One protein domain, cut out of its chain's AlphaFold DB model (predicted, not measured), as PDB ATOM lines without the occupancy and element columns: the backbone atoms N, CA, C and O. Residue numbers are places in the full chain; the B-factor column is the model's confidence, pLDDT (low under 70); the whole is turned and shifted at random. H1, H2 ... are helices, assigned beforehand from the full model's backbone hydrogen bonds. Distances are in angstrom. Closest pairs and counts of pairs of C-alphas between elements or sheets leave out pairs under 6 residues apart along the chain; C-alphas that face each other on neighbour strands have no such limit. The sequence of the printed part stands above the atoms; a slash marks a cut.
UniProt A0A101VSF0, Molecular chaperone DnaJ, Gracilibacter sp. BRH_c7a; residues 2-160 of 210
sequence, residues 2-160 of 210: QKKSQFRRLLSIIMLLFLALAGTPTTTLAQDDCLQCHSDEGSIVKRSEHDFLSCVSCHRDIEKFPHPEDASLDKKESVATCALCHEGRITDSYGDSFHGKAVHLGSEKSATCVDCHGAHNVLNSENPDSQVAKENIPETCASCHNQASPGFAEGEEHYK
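This is residues 2 to 160 of the 210 residues of the protein "Molecular chaperone DnaJ" of Gracilibacter sp. BRH_c7a (UniProt A0A101VSF0). One long helix, H1, sticks out like a handle from a body of short helices, H2 to H9, strung on long loops; residues 2 to 26 stand free and make the length. In the body, H2, H3 and H4 lie toward the handle, H5 packs on H8, and H9 lies far from the handle. The 159 printed residues hold nine named helices, H1 to H9 in order, and no named strand; the class is all helix, with under half of the residues, 76, in named elements. The whole is only just extended, close to loose, with a radius of gyration of the C-alphas of 22.9 A and spans of 87 by 37 by 27 A.

H1, residues 2 to 21, touches no helix. H2, residues 26 to 35, is close to but not clearly touching H3, residues 39 to 45, with closest C-alphas Leu 35 and Gly 42 at 6.3 A. H4, residues 55 to 58, is close to but not clearly touching H5, residues 75 to 83, with closest C-alphas Cys 58 and Thr 81 at 6.0 A. H5 touches H8, residues 113 to 117, with closest C-alphas Val 79 and Cys 113 at 6.2 A. H6, residues 89 to 96, and H7, residues 98 to 104, only just touch, with 3 pairs of C-alphas within 8 A, and only at the corner by their link; the closest C-alphas are Tyr 94 and Gly 100, at 5.3 A. H9, residues 137 to 142, is close to but not clearly touching H8, with closest C-alphas Cys 116 and Thr 140 at 6.5 A. Every O i to N i+4 pair is within hydrogen-bond range in H1, H3 and H5 to H9; H2 has 1 of 6, beside 1 of 7 O i to N i+3 pairs, and H4 is too short for an O i to N i+4 pair.

H1 runs 29.2 A from C-alpha 2 at (78.233, 36.222, 152.836); H2 is 15.9 A and H5 12.4 A long. H9 ends at C-alpha 142, (101.905, 88.951, 97.850).

The C-alphas of Gln 2 and Ser 149, the two farthest apart, are 87.3 A apart. The printed part has no cut; the links H4 to H5 and H8 to H9 are long. Mean pLDDT of the printed part is 84.2; residues 2 to 7 and 15 to 32 are under 70.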
ATOM      1  N   GLN A   2      79.051  35.048 153.212       55.44
ATOM      2  CA  GLN A   2      78.233  36.222 152.836       55.44
ATOM      3  C   GLN A   2      78.885  37.610 153.045       55.44
ATOM      4  O   GLN A   2      78.694  38.491 152.211       55.44
ATOM      5  N   LYS A   3      79.699  37.827 154.094       55.56
ATOM      6  CA  LYS A   3      80.295  39.155 154.385       55.56
ATOM      7  C   LYS A   3      81.279  39.662 153.312       55.56
ATOM      8  O   LYS A   3      81.305  40.855 153.032       55.56
ATOM      9  N   LYS A   4      82.033  38.769 152.652       55.50
ATOM     10  CA  LYS A   4      82.958  39.131 151.551       55.50
ATOM     11  C   LYS A   4      82.228  39.582 150.276       55.50
ATOM     12  O   LYS A   4      82.745  40.422 149.549       55.50
ATOM     13  N   SER A   5      81.031  39.043 150.021       58.62
ATOM     14  CA  SER A   5      80.179  39.433 148.887       58.62
ATOM     15  C   SER A   5      79.582  40.830 149.091       58.62
ATOM     16  O   SER A   5      79.623  41.655 148.183       58.62
ATOM     17  N   GLN A   6      79.132  41.132 150.315       65.81
ATOM     18  CA  GLN A   6      78.600  42.453 150.667       65.81
ATOM     19  C   GLN A   6      79.679  43.547 150.609       65.81
ATOM     20  O   GLN A   6      79.431  44.615 150.063       65.81
ATOM     21  N   PHE A   7      80.900  43.260 151.076       69.81
ATOM     22  CA  PHE A   7      82.018  44.210 151.001       69.81
ATOM     23  C   PHE A   7      82.446  44.508 149.555       69.81
ATOM     24  O   PHE A   7      82.673  45.660 149.205       69.81
ATOM     25  N   ARG A   8      82.489  43.487 148.683       70.06
ATOM     26  CA  ARG A   8      82.762  43.675 147.248       70.06
ATOM     27  C   ARG A   8      81.678  44.497 146.555       70.06
ATOM     28  O   ARG A   8      82.014  45.377 145.778       70.06
ATOM     29  N   ARG A   9      80.400  44.257 146.870       71.62
ATOM     30  CA  ARG A   9      79.281  45.051 146.334       71.62
ATOM     31  C   ARG A   9      79.343  46.506 146.794       71.62
ATOM     32  O   ARG A   9      79.150  47.391 145.972       71.62
ATOM     33  N   LEU A  10      79.676  46.754 148.062       73.69
ATOM     34  CA  LEU A  10      79.829  48.111 148.588       73.69
ATOM     35  C   LEU A  10      80.994  48.852 147.913       73.69
ATOM     36  O   LEU A  10      80.835  49.999 147.517       73.69
ATOM     37  N   LEU A  11      82.132  48.177 147.709       73.81
ATOM     38  CA  LEU A  11      83.292  48.749 147.020       73.81
ATOM     39  C   LEU A  11      82.983  49.071 145.548       73.81
ATOM     40  O   LEU A  11      83.365  50.129 145.062       73.81
ATOM     41  N   SER A  12      82.250  48.195 144.851       72.50
ATOM     42  CA  SER A  12      81.808  48.432 143.472       72.50
ATOM     43  C   SER A  12      80.807  49.584 143.365       72.50
ATOM     44  O   SER A  12      80.898  50.365 142.426       72.50
ATOM     45  N   ILE A  13      79.890  49.727 144.329       76.94
ATOM     46  CA  ILE A  13      78.940  50.848 144.371       76.94
ATOM     47  C   ILE A  13      79.673  52.161 144.651       76.94
ATOM     48  O   ILE A  13      79.411  53.142 143.969       76.94
ATOM     49  N   ILE A  14      80.630  52.180 145.586       74.56
ATOM     50  CA  ILE A  14      81.449  53.369 145.873       74.56
ATOM     51  C   ILE A  14      82.296  53.750 144.654       74.56
ATOM     52  O   ILE A  14      82.370  54.926 144.321       74.56
ATOM     53  N   MET A  15      82.876  52.775 143.946       69.06
ATOM     54  CA  MET A  15      83.655  53.016 142.726       69.06
ATOM     55  C   MET A  15      82.788  53.547 141.573       69.06
ATOM     56  O   MET A  15      83.217  54.448 140.860       69.06
ATOM     57  N   LEU A  16      81.557  53.045 141.420       67.81
ATOM     58  CA  LEU A  16      80.578  53.557 140.450       67.81
ATOM     59  C   LEU A  16      80.076  54.963 140.817       67.81
ATOM     60  O   LEU A  16      79.901  55.793 139.931       67.81
ATOM     61  N   LEU A  17      79.901  55.256 142.110       67.25
ATOM     62  CA  LEU A  17      79.525  56.589 142.593       67.25
ATOM     63  C   LEU A  17      80.661  57.605 142.384       67.25
ATOM     64  O   LEU A  17      80.405  58.747 142.024       67.25
ATOM     65  N   PHE A  18      81.917  57.182 142.560       61.81
ATOM     66  CA  PHE A  18      83.098  58.009 142.294       61.81
ATOM     67  C   PHE A  18      83.282  58.284 140.795       61.81
ATOM     68  O   PHE A  18      83.667  59.387 140.424       61.81
ATOM     69  N   LEU A  19      82.949  57.315 139.931       60.91
ATOM     70  CA  LEU A  19      82.947  57.499 138.475       60.91
ATOM     71  C   LEU A  19      81.847  58.468 138.011       60.91
ATOM     72  O   LEU A  19      82.055  59.199 137.053       60.91
ATOM     73  N   ALA A  20      80.705  58.507 138.704       59.00
ATOM     74  CA  ALA A  20      79.614  59.439 138.410       59.00
ATOM     75  C   ALA A  20      79.885  60.880 138.896       59.00
ATOM     76  O   ALA A  20      79.253  61.809 138.404       59.00
ATOM     77  N   LEU A  21      80.814  61.076 139.842       57.91
ATOM     78  CA  LEU A  21      81.250  62.403 140.309       57.91
ATOM     79  C   LEU A  21      82.494  62.935 139.575       57.91
ATOM     80  O   LEU A  21      82.868  64.093 139.764       57.91
ATOM     81  N   ALA A  22      83.134  62.123 138.732       56.62
ATOM     82  CA  ALA A  22      84.273  62.538 137.925       56.62
ATOM     83  C   ALA A  22      83.801  63.253 136.646       56.62
ATOM     84  O   ALA A  22      83.766  62.670 135.569       56.62
ATOM     85  N   GLY A  23      83.472  64.536 136.791       54.53
ATOM     86  CA  GLY A  23      83.495  65.508 135.696       54.53
ATOM     87  C   GLY A  23      82.190  65.667 134.921       54.53
ATOM     88  O   GLY A  23      81.962  65.019 133.907       54.53
ATOM     89  N   THR A  24      81.382  66.650 135.312       49.97
ATOM     90  CA  THR A  24      80.622  67.403 134.309       49.97
ATOM     91  C   THR A  24      81.626  68.238 133.504       49.97
ATOM     92  O   THR A  24      82.398  68.973 134.127       49.97
ATOM     93  N   PRO A  25      81.656  68.158 132.163       50.53
ATOM     94  CA  PRO A  25      82.534  68.987 131.353       50.53
ATOM     95  C   PRO A  25      81.988  70.417 131.374       50.53
ATOM     96  O   PRO A  25      81.122  70.787 130.594       50.53
ATOM     97  N   THR A  26      82.467  71.248 132.293       51.94
ATOM     98  CA  THR A  26      82.148  72.684 132.312       51.94
ATOM     99  C   THR A  26      82.632  73.403 131.049       51.94
ATOM    100  O   THR A  26      82.157  74.493 130.752       51.94
ATOM    101  N   THR A  27      83.530  72.789 130.274       50.84
ATOM    102  CA  THR A  27      84.067  73.331 129.021       50.84
ATOM    103  C   THR A  27      83.091  73.275 127.845       50.84
ATOM    104  O   THR A  27      83.209  74.105 126.952       50.84
ATOM    105  N   THR A  28      82.108  72.364 127.829       51.38
ATOM    106  CA  THR A  28      81.158  72.278 126.702       51.38
ATOM    107  C   THR A  28      80.110  73.391 126.738       51.38
ATOM    108  O   THR A  28      79.712  73.881 125.690       51.38
ATOM    109  N   LEU A  29      79.712  73.852 127.930       52.19
ATOM    110  CA  LEU A  29      78.659  74.866 128.078       52.19
ATOM    111  C   LEU A  29      79.081  76.265 127.595       52.19
ATOM    112  O   LEU A  29      78.248  77.002 127.090       52.19
ATOM    113  N   ALA A  30      80.366  76.627 127.695       54.19
ATOM    114  CA  ALA A  30      80.845  77.953 127.285       54.19
ATOM    115  C   ALA A  30      80.950  78.129 125.755       54.19
ATOM    116  O   ALA A  30      80.901  79.250 125.251       54.19
ATOM    117  N   GLN A  31      81.098  77.032 125.003       66.38
ATOM    118  CA  GLN A  31      81.190  77.085 123.541       66.38
ATOM    119  C   GLN A  31      79.808  77.180 122.886       66.38
ATOM    120  O   GLN A  31      79.647  77.916 121.913       66.38
ATOM    121  N   ASP A  32      78.811  76.487 123.442       69.12
ATOM    122  CA  ASP A  32      77.443  76.473 122.913       69.12
ATOM    123  C   ASP A  32      76.789  77.867 122.932       69.12
ATOM    124  O   ASP A  32      75.997  78.181 122.044       69.12
ATOM    125  N   ASP A  33      77.162  78.737 123.878       80.88
ATOM    126  CA  ASP A  33      76.656  80.114 123.955       80.88
ATOM    127  C   ASP A  33      77.230  81.018 122.851       80.88
ATOM    128  O   ASP A  33      76.494  81.786 122.231       80.88
ATOM    129  N   CYS A  34      78.524  80.889 122.531       85.69
ATOM    130  CA  CYS A  34      79.159  81.663 121.457       85.69
ATOM    131  C   CYS A  34      78.560  81.314 120.082       85.69
ATOM    132  O   CYS A  34      78.319  82.188 119.245       85.69
ATOM    133  N   LEU A  35      78.295  80.025 119.848       87.50
ATOM    134  CA  LEU A  35      77.837  79.499 118.558       87.50
ATOM    135  C   LEU A  35      76.401  79.890 118.196       87.50
ATOM    136  O   LEU A  35      76.032  79.784 117.027       87.50
ATOM    137  N   GLN A  36      75.604  80.372 119.154       87.94
ATOM    138  CA  GLN A  36      74.270  80.912 118.868       87.94
ATOM    139  C   GLN A  36      74.333  82.147 117.961       87.94
ATOM    140  O   GLN A  36      73.427  82.355 117.157       87.94
ATOM    141  N   CYS A  37      75.412  82.932 118.063       88.00
ATOM    142  CA  CYS A  37      75.650  84.112 117.231       88.00
ATOM    143  C   CYS A  37      76.804  83.918 116.226       88.00
ATOM    144  O   CYS A  37      76.785  84.535 115.167       88.00
ATOM    145  N   HIS A  38      77.778  83.046 116.515       88.69
ATOM    146  CA  HIS A  38      78.967  82.795 115.682       88.69
ATOM    147  C   HIS A  38      79.000  81.375 115.082       88.69
ATOM    148  O   HIS A  38      80.031  80.697 115.106       88.69
ATOM    149  N   SER A  39      77.873  80.891 114.546       87.81
ATOM    150  CA  SER A  39      77.765  79.529 113.991       87.81
ATOM    151  C   SER A  39      78.773  79.247 112.874       87.81
ATOM    152  O   SER A  39      79.344  78.155 112.808       87.81
ATOM    153  N   ASP A  40      79.004  80.242 112.018       88.88
ATOM    154  CA  ASP A  40      79.868  80.118 110.846       88.88
ATOM    155  C   ASP A  40      81.331  79.983 111.272       88.88
ATOM    156  O   ASP A  40      82.013  79.051 110.842       88.88
ATOM    157  N   GLU A  41      81.779  80.810 112.219       87.00
ATOM    158  CA  GLU A  41      83.133  80.731 112.778       87.00
ATOM    159  C   GLU A  41      83.383  79.394 113.478       87.00
ATOM    160  O   GLU A  41      84.434  78.777 113.297       87.00
ATOM    161  N   GLY A  42      82.383  78.868 114.189       86.06
ATOM    162  CA  GLY A  42      82.460  77.536 114.786       86.06
ATOM    163  C   GLY A  42      82.733  76.423 113.776       86.06
ATOM    164  O   GLY A  42      83.430  75.457 114.086       86.06
ATOM    165  N   SER A  43      82.207  76.542 112.555       86.06
ATOM    166  CA  SER A  43      82.467  75.578 111.481       86.06
ATOM    167  C   SER A  43      83.879  75.697 110.895       86.06
ATOM    168  O   SER A  43      84.435  74.711 110.401       86.06
ATOM    169  N   ILE A  44      84.475  76.889 110.962       89.75
ATOM    170  CA  ILE A  44      85.826  77.168 110.475       89.75
ATOM    171  C   ILE A  44      86.857  76.652 111.481       89.75
ATOM    172  O   ILE A  44      87.734  75.886 111.085       89.75
ATOM    173  N   VAL A  45      86.688  76.964 112.771       89.94
ATOM    174  CA  VAL A  45      87.583  76.491 113.846       89.94
ATOM    175  C   VAL A  45      87.652  74.966 113.899       89.94
ATOM    176  O   VAL A  45      88.727  74.409 114.081       89.94
ATOM    177  N   LYS A  46      86.543  74.266 113.625       88.44
ATOM    178  CA  LYS A  46      86.511  72.793 113.528       88.44
ATOM    179  C   LYS A  46      87.422  72.192 112.453       88.44
ATOM    180  O   LYS A  46      87.605  70.981 112.436       88.44
ATOM    181  N   ARG A  47      87.921  72.996 111.512       89.19
ATOM    182  CA  ARG A  47      88.867  72.568 110.469       89.19
ATOM    183  C   ARG A  47      90.303  72.997 110.766       89.19
ATOM    184  O   ARG A  47      91.183  72.700 109.970       89.19
ATOM    185  N   SER A  48      90.529  73.715 111.863       93.69
ATOM    186  CA  SER A  48      91.852  74.137 112.306       93.69
ATOM    187  C   SER A  48      92.531  73.044 113.132       93.69
ATOM    188  O   SER A  48      91.872  72.228 113.766       93.69
ATOM    189  N   GLU A  49      93.860  73.104 113.216       94.06
ATOM    190  CA  GLU A  49      94.657  72.347 114.194       94.06
ATOM    191  C   GLU A  49      94.278  72.670 115.654       94.06
ATOM    192  O   GLU A  49      94.642  71.933 116.566       94.06
ATOM    193  N   HIS A  50      93.562  73.776 115.889       92.88
ATOM    194  CA  HIS A  50      93.103  74.229 117.202       92.88
ATOM    195  C   HIS A  50      91.633  73.886 117.500       92.88
ATOM    196  O   HIS A  50      91.036  74.506 118.379       92.88
ATOM    197  N   ASP A  51      91.039  72.903 116.811       92.00
ATOM    198  CA  ASP A  51      89.635  72.496 117.010       92.00
ATOM    199  C   ASP A  51      89.276  72.105 118.461       92.00
ATOM    200  O   ASP A  51      88.112  72.155 118.862       92.00
ATOM    201  N   PHE A  52      90.288  71.753 119.254       88.88
ATOM    202  CA  PHE A  52      90.182  71.340 120.645       88.88
ATOM    203  C   PHE A  52      90.102  72.516 121.628       88.88
ATOM    204  O   PHE A  52      89.848  72.301 122.817       88.88
ATOM    205  N   LEU A  53      90.359  73.745 121.170       89.62
ATOM    206  CA  LEU A  53      90.298  74.951 121.990       89.62
ATOM    207  C   LEU A  53      88.893  75.561 121.985       89.62
ATOM    208  O   LEU A  53      88.181  75.571 120.982       89.62
ATOM    209  N   SER A  54      88.516  76.132 123.128       89.19
ATOM    210  CA  SER A  54      87.287  76.920 123.238       89.19
ATOM    211  C   SER A  54      87.486  78.339 122.703       89.19
ATOM    212  O   SER A  54      88.606  78.846 122.707       89.19
ATOM    213  N   CYS A  55      86.410  79.028 122.313       88.44
ATOM    214  CA  CYS A  55      86.485  80.402 121.791       88.44
ATOM    215  C   CYS A  55      87.229  81.359 122.748       88.44
ATOM    216  O   CYS A  55      88.092  82.128 122.327       88.44
ATOM    217  N   VAL A  56      86.963  81.242 124.054       88.25
ATOM    218  CA  VAL A  56      87.580  82.066 125.110       88.25
ATOM    219  C   VAL A  56      89.028  81.684 125.430       88.25
ATOM    220  O   VAL A  56      89.684  82.356 126.219       88.25
ATOM    221  N   SER A  57      89.555  80.615 124.828       89.69
ATOM    222  CA  SER A  57      90.980  80.286 124.925       89.69
ATOM    223  C   SER A  57      91.837  81.313 124.178       89.69
ATOM    224  O   SER A  57      92.940  81.614 124.630       89.69
ATOM    225  N   CYS A  58      91.301  81.887 123.094       90.00
ATOM    226  CA  CYS A  58      91.937  82.959 122.330       90.00
ATOM    227  C   CYS A  58      91.281  84.322 122.609       90.00
ATOM    228  O   CYS A  58      91.974  85.299 122.868       90.00
ATOM    229  N   HIS A  59      89.947  84.389 122.640       90.12
ATOM    230  CA  HIS A  59      89.194  85.615 122.933       90.12
ATOM    231  C   HIS A  59      88.963  85.796 124.436       90.12
ATOM    232  O   HIS A  59      87.846  85.675 124.938       90.12
ATOM    233  N   ARG A  60      90.046  86.036 125.172       85.69
ATOM    234  CA  ARG A  60      90.048  85.998 126.643       85.69
ATOM    235  C   ARG A  60      89.318  87.165 127.305       85.69
ATOM    236  O   ARG A  60      88.832  87.002 128.418       85.69
ATOM    237  N   ASP A  61      89.229  88.303 126.626       85.50
ATOM    238  CA  ASP A  61      88.661  89.535 127.186       85.50
ATOM    239  C   ASP A  61      87.139  89.658 126.969       85.50
ATOM    240  O   ASP A  61      86.512  90.643 127.369       85.50
ATOM    241  N   ILE A  62      86.508  88.641 126.368       84.12
ATOM    242  CA  ILE A  62      85.055  88.595 126.167       84.12
ATOM    243  C   ILE A  62      84.386  87.959 127.391       84.12
ATOM    244  O   ILE A  62      84.196  86.747 127.472       84.12
ATOM    245  N   GLU A  63      83.996  88.797 128.352       76.62
ATOM    246  CA  GLU A  63      83.332  88.352 129.590       76.62
ATOM    247  C   GLU A  63      81.813  88.605 129.612       76.62
ATOM    248  O   GLU A  63      81.109  88.107 130.494       76.62
ATOM    249  N   LYS A  64      81.286  89.420 128.688       79.19
ATOM    250  CA  LYS A  64      79.882  89.866 128.693       79.19
ATOM    251  C   LYS A  64      79.277  89.830 127.298       79.19
ATOM    252  O   LYS A  64      79.892  90.289 126.344       79.19
ATOM    253  N   PHE A  65      78.032  89.365 127.227       75.75
ATOM    254  CA  PHE A  65      77.252  89.279 125.997       75.75
ATOM    255  C   PHE A  65      75.925  90.041 126.150       75.75
ATOM    256  O   PHE A  65      75.305  89.956 127.216       75.75
ATOM    257  N   PRO A  66      75.458  90.762 125.114       81.94
ATOM    258  CA  PRO A  66      76.145  91.026 123.845       81.94
ATOM    259  C   PRO A  66      77.393  91.908 124.038       81.94
ATOM    260  O   PRO A  66      77.378  92.830 124.856       81.94
ATOM    261  N   HIS A  67      78.474  91.603 123.315       84.44
ATOM    262  CA  HIS A  67      79.696  92.414 123.291       84.44
ATOM    263  C   HIS A  67      79.659  93.416 122.123       84.44
ATOM    264  O   HIS A  67      78.872  93.228 121.192       84.44
ATOM    265  N   PRO A  68      80.480  94.483 122.156       83.62
ATOM    266  CA  PRO A  68      80.639  95.392 121.021       83.62
ATOM    267  C   PRO A  68      81.004  94.652 119.722       83.62
ATOM    268  O   PRO A  68      81.669  93.616 119.760       83.62
ATOM    269  N   GLU A  69      80.567  95.180 118.573       76.06
ATOM    270  CA  GLU A  69      80.862  94.593 117.252       76.06
ATOM    271  C   GLU A  69      82.354  94.671 116.892       76.06
ATOM    272  O   GLU A  69      82.847  93.861 116.115       76.06
ATOM    273  N   ASP A  70      83.084  95.615 117.486       77.44
ATOM    274  CA  ASP A  70      84.523  95.819 117.324       77.44
ATOM    275  C   ASP A  70      85.367  95.055 118.357       77.44
ATOM    276  O   ASP A  70      86.575  95.269 118.435       77.44
ATOM    277  N   ALA A  71      84.765  94.141 119.129       80.19
ATOM    278  CA  ALA A  71      85.455  93.285 120.096       80.19
ATOM    279  C   ALA A  71      86.280  92.169 119.413       80.19
ATOM    280  O   ALA A  71      86.096  90.977 119.665       80.19
ATOM    281  N   SER A  72      87.186  92.560 118.520       83.69
ATOM    282  CA  SER A  72      88.196  91.712 117.886       83.69
ATOM    283  C   SER A  72      89.566  91.964 118.506       83.69
ATOM    284  O   SER A  72      89.847  93.087 118.912       83.69
ATOM    285  N   LEU A  73      90.430  90.947 118.513       88.25
ATOM    286  CA  LEU A  73      91.824  91.115 118.926       88.25
ATOM    287  C   LEU A  73      92.540  92.072 117.967       88.25
ATOM    288  O   LEU A  73      92.532  91.849 116.752       88.25
ATOM    289  N   ASP A  74      93.193  93.095 118.509       90.88
ATOM    290  CA  ASP A  74      94.107  93.934 117.737       90.88
ATOM    291  C   ASP A  74      95.384  93.162 117.336       90.88
ATOM    292  O   ASP A  74      95.594  91.997 117.701       90.88
ATOM    293  N   LYS A  75      96.272  93.783 116.548       93.25
ATOM    294  CA  LYS A  75      97.498  93.115 116.074       93.25
ATOM    295  C   LYS A  75      98.405  92.664 117.222       93.25
ATOM    296  O   LYS A  75      99.009  91.591 117.158       93.25
ATOM    297  N   LYS A  76      98.518  93.467 118.277       92.81
ATOM    298  CA  LYS A  76      99.385  93.187 119.423       92.81
ATOM    299  C   LYS A  76      98.773  92.128 120.335       92.81
ATOM    300  O   LYS A  76      99.487  91.233 120.785       92.81
ATOM    301  N   GLU A  77      97.472  92.209 120.573       92.25
ATOM    302  CA  GLU A  77      96.674  91.228 121.303       92.25
ATOM    303  C   GLU A  77      96.678  89.877 120.591       92.25
ATOM    304  O   GLU A  77      96.864  88.848 121.240       92.25
ATOM    305  N   SER A  78      96.573  89.862 119.260       92.12
ATOM    306  CA  SER A  78      96.682  88.648 118.446       92.12
ATOM    307  C   SER A  78      98.030  87.952 118.658       92.12
ATOM    308  O   SER A  78      98.070  86.775 119.020       92.12
ATOM    309  N   VAL A  79      99.141  88.692 118.541       93.25
ATOM    310  CA  VAL A  79     100.488  88.148 118.795       93.25
ATOM    311  C   VAL A  79     100.624  87.647 120.231       93.25
ATOM    312  O   VAL A  79     101.136  86.548 120.450       93.25
ATOM    313  N   ALA A  80     100.155  88.421 121.213       92.56
ATOM    314  CA  ALA A  80     100.213  88.034 122.618       92.56
ATOM    315  C   ALA A  80      99.403  86.758 122.891       92.56
ATOM    316  O   ALA A  80      99.868  85.882 123.615       92.56
ATOM    317  N   THR A  81      98.231  86.623 122.269       92.56
ATOM    318  CA  THR A  81      97.339  85.468 122.411       92.56
ATOM    319  C   THR A  81      97.999  84.192 121.908       92.56
ATOM    320  O   THR A  81      98.040  83.198 122.630       92.56
ATOM    321  N   CYS A  82      98.582  84.221 120.705       92.50
ATOM    322  CA  CYS A  82      99.320  83.078 120.171       92.50
ATOM    323  C   CYS A  82     100.543  82.747 121.037       92.50
ATOM    324  O   CYS A  82     100.852  81.573 121.267       92.50
ATOM    325  N   ALA A  83     101.224  83.779 121.546       92.50
ATOM    326  CA  ALA A  83     102.426  83.612 122.343       92.50
ATOM    327  C   ALA A  83     102.178  82.866 123.654       92.50
ATOM    328  O   ALA A  83     103.069  82.143 124.059       92.50
ATOM    329  N   LEU A  84     100.987  82.937 124.260       90.94
ATOM    330  CA  LEU A  84     100.665  82.231 125.515       90.94
ATOM    331  C   LEU A  84     100.922  80.717 125.476       90.94
ATOM    332  O   LEU A  84     101.183  80.108 126.512       90.94
ATOM    333  N   CYS A  85     100.785  80.096 124.302       92.19
ATOM    334  CA  CYS A  85     101.002  78.659 124.123       92.19
ATOM    335  C   CYS A  85     102.184  78.353 123.199       92.19
ATOM    336  O   CYS A  85     102.868  77.352 123.402       92.19
ATOM    337  N   HIS A  86     102.461  79.212 122.216       90.81
ATOM    338  CA  HIS A  86     103.583  79.049 121.289       90.81
ATOM    339  C   HIS A  86     104.885  79.702 121.789       90.81
ATOM    340  O   HIS A  86     105.696  80.148 120.977       90.81
ATOM    341  N   GLU A  87     105.104  79.741 123.108       85.75
ATOM    342  CA  GLU A  87     106.295  80.341 123.718       85.75
ATOM    343  C   GLU A  87     107.608  79.680 123.262       85.75
ATOM    344  O   GLU A  87     107.699  78.488 122.941       85.75
ATOM    345  N   GLY A  88     108.676  80.476 123.292       84.50
ATOM    346  CA  GLY A  88     110.031  80.055 122.975       84.50
ATOM    347  C   GLY A  88     110.368  80.275 121.508       84.50
ATOM    348  O   GLY A  88     110.149  81.346 120.951       84.50
ATOM    349  N   ARG A  89     110.939  79.255 120.855       73.12
ATOM    350  CA  ARG A  89     111.675  79.423 119.586       73.12
ATOM    351  C   ARG A  89     110.917  80.204 118.501       73.12
ATOM    352  O   ARG A  89     111.571  80.920 117.750       73.12
ATOM    353  N   ILE A  90     109.608  79.994 118.357       78.19
ATOM    354  CA  ILE A  90     108.807  80.549 117.252       78.19
ATOM    355  C   ILE A  90     108.380  81.990 117.552       78.19
ATOM    356  O   ILE A  90     108.511  82.855 116.688       78.19
ATOM    357  N   THR A  91     107.928  82.270 118.776       85.81
ATOM    358  CA  THR A  91     107.623  83.641 119.213       85.81
ATOM    359  C   THR A  91     108.873  84.506 119.270       85.81
ATOM    360  O   THR A  91     108.815  85.671 118.892       85.81
ATOM    361  N   ASP A  92     110.008  83.930 119.674       88.12
ATOM    362  CA  ASP A  92     111.288  84.636 119.724       88.12
ATOM    363  C   ASP A  92     111.748  85.024 118.313       88.12
ATOM    364  O   ASP A  92     112.109  86.174 118.072       88.12
ATOM    365  N   SER A  93     111.686  84.090 117.351       88.31
ATOM    366  CA  SER A  93     112.088  84.380 115.969       88.31
ATOM    367  C   SER A  93     111.156  85.376 115.284       88.31
ATOM    368  O   SER A  93     111.636  86.256 114.575       88.31
ATOM    369  N   TYR A  94     109.845  85.297 115.539       91.94
ATOM    370  CA  TYR A  94     108.900  86.314 115.080       91.94
ATOM    371  C   TYR A  94     109.195  87.682 115.708       91.94
ATOM    372  O   TYR A  94     109.274  88.679 115.000       91.94
ATOM    373  N   GLY A  95     109.428  87.746 117.024       90.75
ATOM    374  CA  GLY A  95     109.786  88.990 117.717       90.75
ATOM    375  C   GLY A  95     111.094  89.619 117.217       90.75
ATOM    376  O   GLY A  95     111.292  90.837 117.310       90.75
ATOM    377  N   ASP A  96     111.980  88.807 116.643       87.12
ATOM    378  CA  ASP A  96     113.199  89.256 115.977       87.12
ATOM    379  C   ASP A  96     113.033  89.613 114.499       87.12
ATOM    380  O   ASP A  96     113.924  90.255 113.926       87.12
ATOM    381  N   SER A  97     111.893  89.288 113.897       89.19
ATOM    382  CA  SER A  97     111.578  89.660 112.526       89.19
ATOM    383  C   SER A  97     111.215  91.145 112.405       89.19
ATOM    384  O   SER A  97     110.936  91.844 113.385       89.19
ATOM    385  N   PHE A  98     111.218  91.658 111.172       89.94
ATOM    386  CA  PHE A  98     110.761  93.025 110.918       89.94
ATOM    387  C   PHE A  98     109.285  93.198 111.267       89.94
ATOM    388  O   PHE A  98     108.918  94.243 111.808       89.94
ATOM    389  N   HIS A  99     108.462  92.181 111.002       94.38
ATOM    390  CA  HIS A  99     107.048  92.228 111.331       94.38
ATOM    391  C   HIS A  99     106.817  92.261 112.840       94.38
ATOM    392  O   HIS A  99     106.165  93.182 113.334       94.38
ATOM    393  N   GLY A 100     107.436  91.347 113.597       93.38
ATOM    394  CA  GLY A 100     107.277  91.324 115.051       93.38
ATOM    395  C   GLY A 100     107.785  92.594 115.727       93.38
ATOM    396  O   GLY A 100     107.107  93.136 116.602       93.38
ATOM    397  N   LYS A 101     108.917  93.154 115.275       93.00
ATOM    398  CA  LYS A 101     109.406  94.451 115.780       93.00
ATOM    399  C   LYS A 101     108.446  95.594 115.451       93.00
ATOM    400  O   LYS A 101     108.218  96.452 116.301       93.00
ATOM    401  N   ALA A 102     107.872  95.624 114.249       95.88
ATOM    402  CA  ALA A 102     106.919  96.660 113.864       95.88
ATOM    403  C   ALA A 102     105.606  96.568 114.663       95.88
ATOM    404  O   ALA A 102     105.137  97.597 115.148       95.88
ATOM    405  N   VAL A 103     105.045  95.369 114.859       95.94
ATOM    406  CA  VAL A 103     103.862  95.160 115.719       95.94
ATOM    407  C   VAL A 103     104.169  95.541 117.166       95.94
ATOM    408  O   VAL A 103     103.387  96.247 117.797       95.94
ATOM    409  N   HIS A 104     105.343  95.167 117.687       93.94
ATOM    410  CA  HIS A 104     105.770  95.565 119.032       93.94
ATOM    411  C   HIS A 104     105.803  97.093 119.213       93.94
ATOM    412  O   HIS A 104     105.448  97.602 120.277       93.94
ATOM    413  N   LEU A 105     106.182  97.824 118.160       95.38
ATOM    414  CA  LEU A 105     106.181  99.288 118.110       95.38
ATOM    415  C   LEU A 105     104.796  99.906 117.821       95.38
ATOM    416  O   LEU A 105     104.700 101.128 117.710       95.38
ATOM    417  N   GLY A 106     103.734  99.098 117.728       94.81
ATOM    418  CA  GLY A 106     102.349  99.546 117.540       94.81
ATOM    419  C   GLY A 106     101.914  99.691 116.080       94.81
ATOM    420  O   GLY A 106     101.042 100.503 115.773       94.81
ATOM    421  N   SER A 107     102.547  98.975 115.148       95.56
ATOM    422  CA  SER A 107     102.121  98.983 113.746       95.56
ATOM    423  C   SER A 107     100.898  98.096 113.519       95.56
ATOM    424  O   SER A 107     101.009  96.873 113.537       95.56
ATOM    425  N   GLU A 108      99.777  98.713 113.147       92.06
ATOM    426  CA  GLU A 108      98.554  98.004 112.733       92.06
ATOM    427  C   GLU A 108      98.614  97.434 111.305       92.06
ATOM    428  O   GLU A 108      97.725  96.709 110.863       92.06
ATOM    429  N   LYS A 109      99.657  97.782 110.541       93.19
ATOM    430  CA  LYS A 109      99.823  97.360 109.137       93.19
ATOM    431  C   LYS A 109     100.776  96.186 108.966       93.19
ATOM    432  O   LYS A 109     100.960  95.712 107.850       93.19
ATOM    433  N   SER A 110     101.465  95.805 110.033       95.25
ATOM    434  CA  SER A 110     102.468  94.757 109.966       95.25
ATOM    435  C   SER A 110     101.837  93.387 110.187       95.25
ATOM    436  O   SER A 110     100.829  93.276 110.883       95.25
ATOM    437  N   ALA A 111     102.421  92.361 109.570       95.62
ATOM    438  CA  ALA A 111     101.897  91.009 109.652       95.62
ATOM    439  C   ALA A 111     102.054  90.431 111.067       95.62
ATOM    440  O   ALA A 111     103.063  90.617 111.749       95.62
ATOM    441  N   THR A 112     101.045  89.694 111.492       95.31
ATOM    442  CA  THR A 112     100.972  88.943 112.746       95.31
ATOM    443  C   THR A 112     100.896  87.454 112.453       95.31
ATOM    444  O   THR A 112     100.862  87.036 111.296       95.31
ATOM    445  N   CYS A 113     100.841  86.639 113.504       94.25
ATOM    446  CA  CYS A 113     100.676  85.194 113.384       94.25
ATOM    447  C   CYS A 113      99.477  84.838 112.490       94.25
ATOM    448  O   CYS A 113      99.602  83.994 111.605       94.25
ATOM    449  N   VAL A 114      98.346  85.528 112.673       94.81
ATOM    450  CA  VAL A 114      97.092  85.236 111.963       94.81
ATOM    451  C   VAL A 114      97.066  85.733 110.518       94.81
ATOM    452  O   VAL A 114      96.300  85.200 109.722       94.81
ATOM    453  N   ASP A 115      97.907  86.707 110.152       95.38
ATOM    454  CA  ASP A 115      98.012  87.177 108.760       95.38
ATOM    455  C   ASP A 115      98.746  86.168 107.869       95.38
ATOM    456  O   ASP A 115      98.531  86.143 106.662       95.38
ATOM    457  N   CYS A 116      99.615  85.347 108.469       94.25
ATOM    458  CA  CYS A 116     100.334  84.292 107.762       94.25
ATOM    459  C   CYS A 116      99.655  82.927 107.912       94.25
ATOM    460  O   CYS A 116      99.619  82.173 106.950       94.25
ATOM    461  N   HIS A 117      99.159  82.580 109.104       94.19
ATOM    462  CA  HIS A 117      98.609  81.249 109.393       94.19
ATOM    463  C   HIS A 117      97.077  81.159 109.302       94.19
ATOM    464  O   HIS A 117      96.545  80.051 109.316       94.19
ATOM    465  N   GLY A 118      96.372  82.290 109.221       94.06
ATOM    466  CA  GLY A 118      94.921  82.374 109.393       94.06
ATOM    467  C   GLY A 118      94.505  82.613 110.851       94.06
ATOM    468  O   GLY A 118      95.269  82.368 111.782       94.06
ATOM    469  N   ALA A 119      93.283  83.113 111.059       91.56
ATOM    470  CA  ALA A 119      92.747  83.407 112.394       91.56
ATOM    471  C   ALA A 119      91.992  82.205 112.988       91.56
ATOM    472  O   ALA A 119      92.411  81.629 113.987       91.56
ATOM    473  N   HIS A 120      90.900  81.790 112.339       93.25
ATOM    474  CA  HIS A 120      90.080  80.649 112.767       93.25
ATOM    475  C   HIS A 120      90.374  79.358 111.991       93.25
ATOM    476  O   HIS A 120      89.884  78.296 112.354       93.25
ATOM    477  N   ASN A 121      91.179  79.424 110.932       93.62
ATOM    478  CA  ASN A 121      91.542  78.307 110.058       93.62
ATOM    479  C   ASN A 121      93.053  78.023 110.102       93.62
ATOM    480  O   ASN A 121      93.679  77.851 109.059       93.62
ATOM    481  N   VAL A 122      93.644  77.997 111.298       95.00
ATOM    482  CA  VAL A 122      95.078  77.720 111.460       95.00
ATOM    483  C   VAL A 122      95.366  76.277 111.057       95.00
ATOM    484  O   VAL A 122      94.855  75.356 111.699       95.00
ATOM    485  N   LEU A 123      96.174  76.093 110.014       96.00
ATOM    486  CA  LEU A 123      96.574  74.792 109.470       96.00
ATOM    487  C   LEU A 123      98.085  74.579 109.598       96.00
ATOM    488  O   LEU A 123      98.870  75.528 109.513       96.00
ATOM    489  N   ASN A 124      98.505  73.322 109.741       93.69
ATOM    490  CA  ASN A 124      99.918  72.949 109.698       93.69
ATOM    491  C   ASN A 124     100.572  73.342 108.353       93.69
ATOM    492  O   ASN A 124      99.923  73.281 107.315       93.69
ATOM    493  N   SER A 125     101.858  73.708 108.346       92.44
ATOM    494  CA  SER A 125     102.605  74.061 107.123       92.44
ATOM    495  C   SER A 125     102.732  72.927 106.104       92.44
ATOM    496  O   SER A 125     102.942  73.188 104.927       92.44
ATOM    497  N   GLU A 126     102.603  71.672 106.529       95.19
ATOM    498  CA  GLU A 126     102.595  70.511 105.631       95.19
ATOM    499  C   GLU A 126     101.225  70.288 104.969       95.19
ATOM    500  O   GLU A 126     101.100  69.466 104.061       95.19
ATOM    501  N   ASN A 127     100.177  70.987 105.422       96.31
ATOM    502  CA  ASN A 127      98.863  70.924 104.800       96.31
ATOM    503  C   ASN A 127      98.851  71.803 103.532       96.31
ATOM    504  O   ASN A 127      99.084  73.005 103.655       96.31
ATOM    505  N   PRO A 128      98.528  71.261 102.342       96.19
ATOM    506  CA  PRO A 128      98.479  72.031 101.096       96.19
ATOM    507  C   PRO A 128      97.515  73.223 101.111       96.19
ATOM    508  O   PRO A 128      97.723  74.176 100.366       96.19
ATOM    509  N   ASP A 129      96.481  73.189 101.955       94.81
ATOM    510  CA  ASP A 129      95.508  74.279 102.099       94.81
ATOM    511  C   ASP A 129      95.996  75.384 103.060       94.81
ATOM    512  O   ASP A 129      95.328  76.404 103.239       94.81
ATOM    513  N   SER A 130      97.151  75.202 103.709       96.75
ATOM    514  CA  SER A 130      97.719  76.186 104.630       96.75
ATOM    515  C   SER A 130      98.307  77.375 103.883       96.75
ATOM    516  O   SER A 130      99.068  77.218 102.933       96.75
ATOM    517  N   GLN A 131      98.048  78.587 104.368       95.56
ATOM    518  CA  GLN A 131      98.664  79.810 103.840       95.56
ATOM    519  C   GLN A 131     100.198  79.807 103.985       95.56
ATOM    520  O   GLN A 131     100.903  80.449 103.210       95.56
ATOM    521  N   VAL A 132     100.734  79.036 104.934       94.38
ATOM    522  CA  VAL A 132     102.183  78.850 105.115       94.38
ATOM    523  C   VAL A 132     102.707  77.546 104.506       94.38
ATOM    524  O   VAL A 132     103.836  77.149 104.798       94.38
ATOM    525  N   ALA A 133     101.917  76.863 103.669       95.56
ATOM    526  CA  ALA A 133     102.436  75.771 102.855       95.56
ATOM    527  C   ALA A 133     103.497  76.304 101.895       95.56
ATOM    528  O   ALA A 133     103.363  77.410 101.370       95.56
ATOM    529  N   LYS A 134     104.549  75.523 101.643       92.88
ATOM    530  CA  LYS A 134     105.715  75.966 100.867       92.88
ATOM    531  C   LYS A 134     105.337  76.564  99.506       92.88
ATOM    532  O   LYS A 134     105.935  77.547  99.077       92.88
ATOM    533  N   GLU A 135     104.343  75.982  98.850       94.06
ATOM    534  CA  GLU A 135     103.819  76.405  97.554       94.06
ATOM    535  C   GLU A 135     102.961  77.679  97.640       94.06
ATOM    536  O   GLU A 135     102.895  78.430  96.668       94.06
ATOM    537  N   ASN A 136     102.366  77.955  98.805       95.62
ATOM    538  CA  ASN A 136     101.451  79.073  99.043       95.62
ATOM    539  C   ASN A 136     102.159  80.313  99.619       95.62
ATOM    540  O   ASN A 136     101.639  81.419  99.486       95.62
ATOM    541  N   ILE A 137     103.363  80.171 100.200       93.88
ATOM    542  CA  ILE A 137     104.140  81.290 100.773       93.88
ATOM    543  C   ILE A 137     104.240  82.489  99.809       93.88
ATOM    544  O   ILE A 137     103.969  83.605 100.254       93.88
ATOM    545  N   PRO A 138     104.566  82.329  98.506       93.31
ATOM    546  CA  PRO A 138     104.634  83.471  97.596       93.31
ATOM    547  C   PRO A 138     103.324  84.260  97.494       93.31
ATOM    548  O   PRO A 138     103.360  85.490  97.445       93.31
ATOM    549  N   GLU A 139     102.179  83.575  97.493       93.88
ATOM    550  CA  GLU A 139     100.856  84.205  97.455       93.88
ATOM    551  C   GLU A 139     100.533  84.897  98.785       93.88
ATOM    552  O   GLU A 139     100.105  86.053  98.796       93.88
ATOM    553  N   THR A 140     100.849  84.252  99.910       94.81
ATOM    554  CA  THR A 140     100.697  84.829 101.252       94.81
ATOM    555  C   THR A 140     101.518  86.106 101.407       94.81
ATOM    556  O   THR A 140     100.996  87.120 101.868       94.81
ATOM    557  N   CYS A 141     102.771  86.128 100.943       94.00
ATOM    558  CA  CYS A 141     103.586  87.344 100.922       94.00
ATOM    559  C   CYS A 141     102.982  88.427 100.012       94.00
ATOM    560  O   CYS A 141     102.993  89.612 100.359       94.00
ATOM    561  N   ALA A 142     102.457  88.036  98.847       93.25
ATOM    562  CA  ALA A 142     101.905  88.951  97.850       93.25
ATOM    563  C   ALA A 142     100.619  89.662  98.307       93.25
ATOM    564  O   ALA A 142     100.291  90.706  97.740       93.25
ATOM    565  N   SER A 143      99.948  89.165  99.356       92.62
ATOM    566  CA  SER A 143      98.801  89.836  99.993       92.62
ATOM    567  C   SER A 143      99.106  91.294 100.372       92.62
ATOM    568  O   SER A 143      98.267  92.176 100.189       92.62
ATOM    569  N   CYS A 144     100.341  91.558 100.811       94.19
ATOM    570  CA  CYS A 144     100.842  92.890 101.146       94.19
ATOM    571  C   CYS A 144     101.970  93.347 100.205       94.19
ATOM    572  O   CYS A 144     102.065  94.530  99.871       94.19
ATOM    573  N   HIS A 145     102.826  92.430  99.739       92.94
ATOM    574  CA  HIS A 145     104.007  92.734  98.924       92.94
ATOM    575  C   HIS A 145     103.777  92.503  97.423       92.94
ATOM    576  O   HIS A 145     104.439  91.688  96.784       92.94
ATOM    577  N   ASN A 146     102.871  93.278  96.826       90.44
ATOM    578  CA  ASN A 146     102.441  93.117  95.427       90.44
ATOM    579  C   ASN A 146     103.508  93.386  94.340       90.44
ATOM    580  O   ASN A 146     103.268  93.120  93.165       90.44
ATOM    581  N   GLN A 147     104.669  93.927  94.709       90.62
ATOM    582  CA  GLN A 147     105.774  94.275  93.802       90.62
ATOM    583  C   GLN A 147     107.116  93.742  94.321       90.62
ATOM    584  O   GLN A 147     108.162  94.377  94.182       90.62
ATOM    585  N   ALA A 148     107.080  92.584  94.973       86.94
ATOM    586  CA  ALA A 148     108.272  91.921  95.469       86.94
ATOM    587  C   ALA A 148     109.204  91.473  94.326       86.94
ATOM    588  O   ALA A 148     108.757  91.056  93.256       86.94
ATOM    589  N   SER A 149     110.519  91.544  94.550       89.06
ATOM    590  CA  SER A 149     111.510  91.031  93.599       89.06
ATOM    591  C   SER A 149     111.429  89.501  93.473       89.06
ATOM    592  O   SER A 149     111.017  88.835  94.426       89.06
ATOM    593  N   PRO A 150     111.883  88.910  92.350       87.56
ATOM    594  CA  PRO A 150     112.016  87.458  92.241       87.56
ATOM    595  C   PRO A 150     112.808  86.877  93.422       87.56
ATOM    596  O   PRO A 150     113.816  87.455  93.828       87.56
ATOM    597  N   GLY A 151     112.327  85.769  93.988       84.75
ATOM    598  CA  GLY A 151     112.941  85.115  95.150       84.75
ATOM    599  C   GLY A 151     112.670  85.790  96.503       84.75
ATOM    600  O   GLY A 151     113.162  85.319  97.519       84.75
ATOM    601  N   PHE A 152     111.874  86.866  96.570       87.50
ATOM    602  CA  PHE A 152     111.550  87.534  97.842       87.50
ATOM    603  C   PHE A 152     110.931  86.584  98.879       87.50
ATOM    604  O   PHE A 152     111.304  86.610 100.048       87.50
ATOM    605  N   ALA A 153     110.029  85.713  98.428       88.62
ATOM    606  CA  ALA A 153     109.348  84.724  99.258       88.62
ATOM    607  C   ALA A 153     110.235  83.527  99.666       88.62
ATOM    608  O   ALA A 153     109.788  82.667 100.413       88.62
ATOM    609  N   GLU A 154     111.482  83.450  99.185       84.56
ATOM    610  CA  GLU A 154     112.438  82.415  99.610       84.56
ATOM    611  C   GLU A 154     113.048  82.722 100.989       84.56
ATOM    612  O   GLU A 154     113.710  81.867 101.577       84.56
ATOM    613  N   GLY A 155     112.845  83.938 101.509       77.00
ATOM    614  CA  GLY A 155     113.262  84.312 102.856       77.00
ATOM    615  C   GLY A 155     112.470  83.572 103.939       77.00
ATOM    616  O   GLY A 155     111.256  83.417 103.848       77.00
ATOM    617  N   GLU A 156     113.157  83.153 105.002       77.75
ATOM    618  CA  GLU A 156     112.512  82.590 106.193       77.75
ATOM    619  C   GLU A 156     112.121  83.711 107.167       77.75
ATOM    620  O   GLU A 156     112.989  84.438 107.649       77.75
ATOM    621  N   GLU A 157     110.836  83.825 107.514       80.75
ATOM    622  CA  GLU A 157     110.366  84.803 108.512       80.75
ATOM    623  C   GLU A 157     110.702  84.362 109.949       80.75
ATOM    624  O   GLU A 157     111.175  85.153 110.762       80.75
ATOM    625  N   HIS A 158     110.557  83.067 110.251       83.94
ATOM    626  CA  HIS A 158     110.932  82.470 111.540       83.94
ATOM    627  C   HIS A 158     112.394  82.002 111.565       83.94
ATOM    628  O   HIS A 158     112.704  80.886 112.002       83.94
ATOM    629  N   TYR A 159     113.313  82.840 111.096       71.94
ATOM    630  CA  TYR A 159     114.725  82.483 111.035       71.94
ATOM    631  C   TYR A 159     115.413  82.584 112.401       71.94
ATOM    632  O   TYR A 159     114.998  83.297 113.313       71.94
ATOM    633  N   LYS A 160     116.523  81.857 112.547       72.94
ATOM    634  CA  LYS A 160     117.394  81.951 113.723       72.94
ATOM    635  C   LYS A 160     118.648  82.745 113.410       72.94
ATOM    636  O   LYS A 160     119.468  82.302 112.607       72.94
TER     637      LYS A 160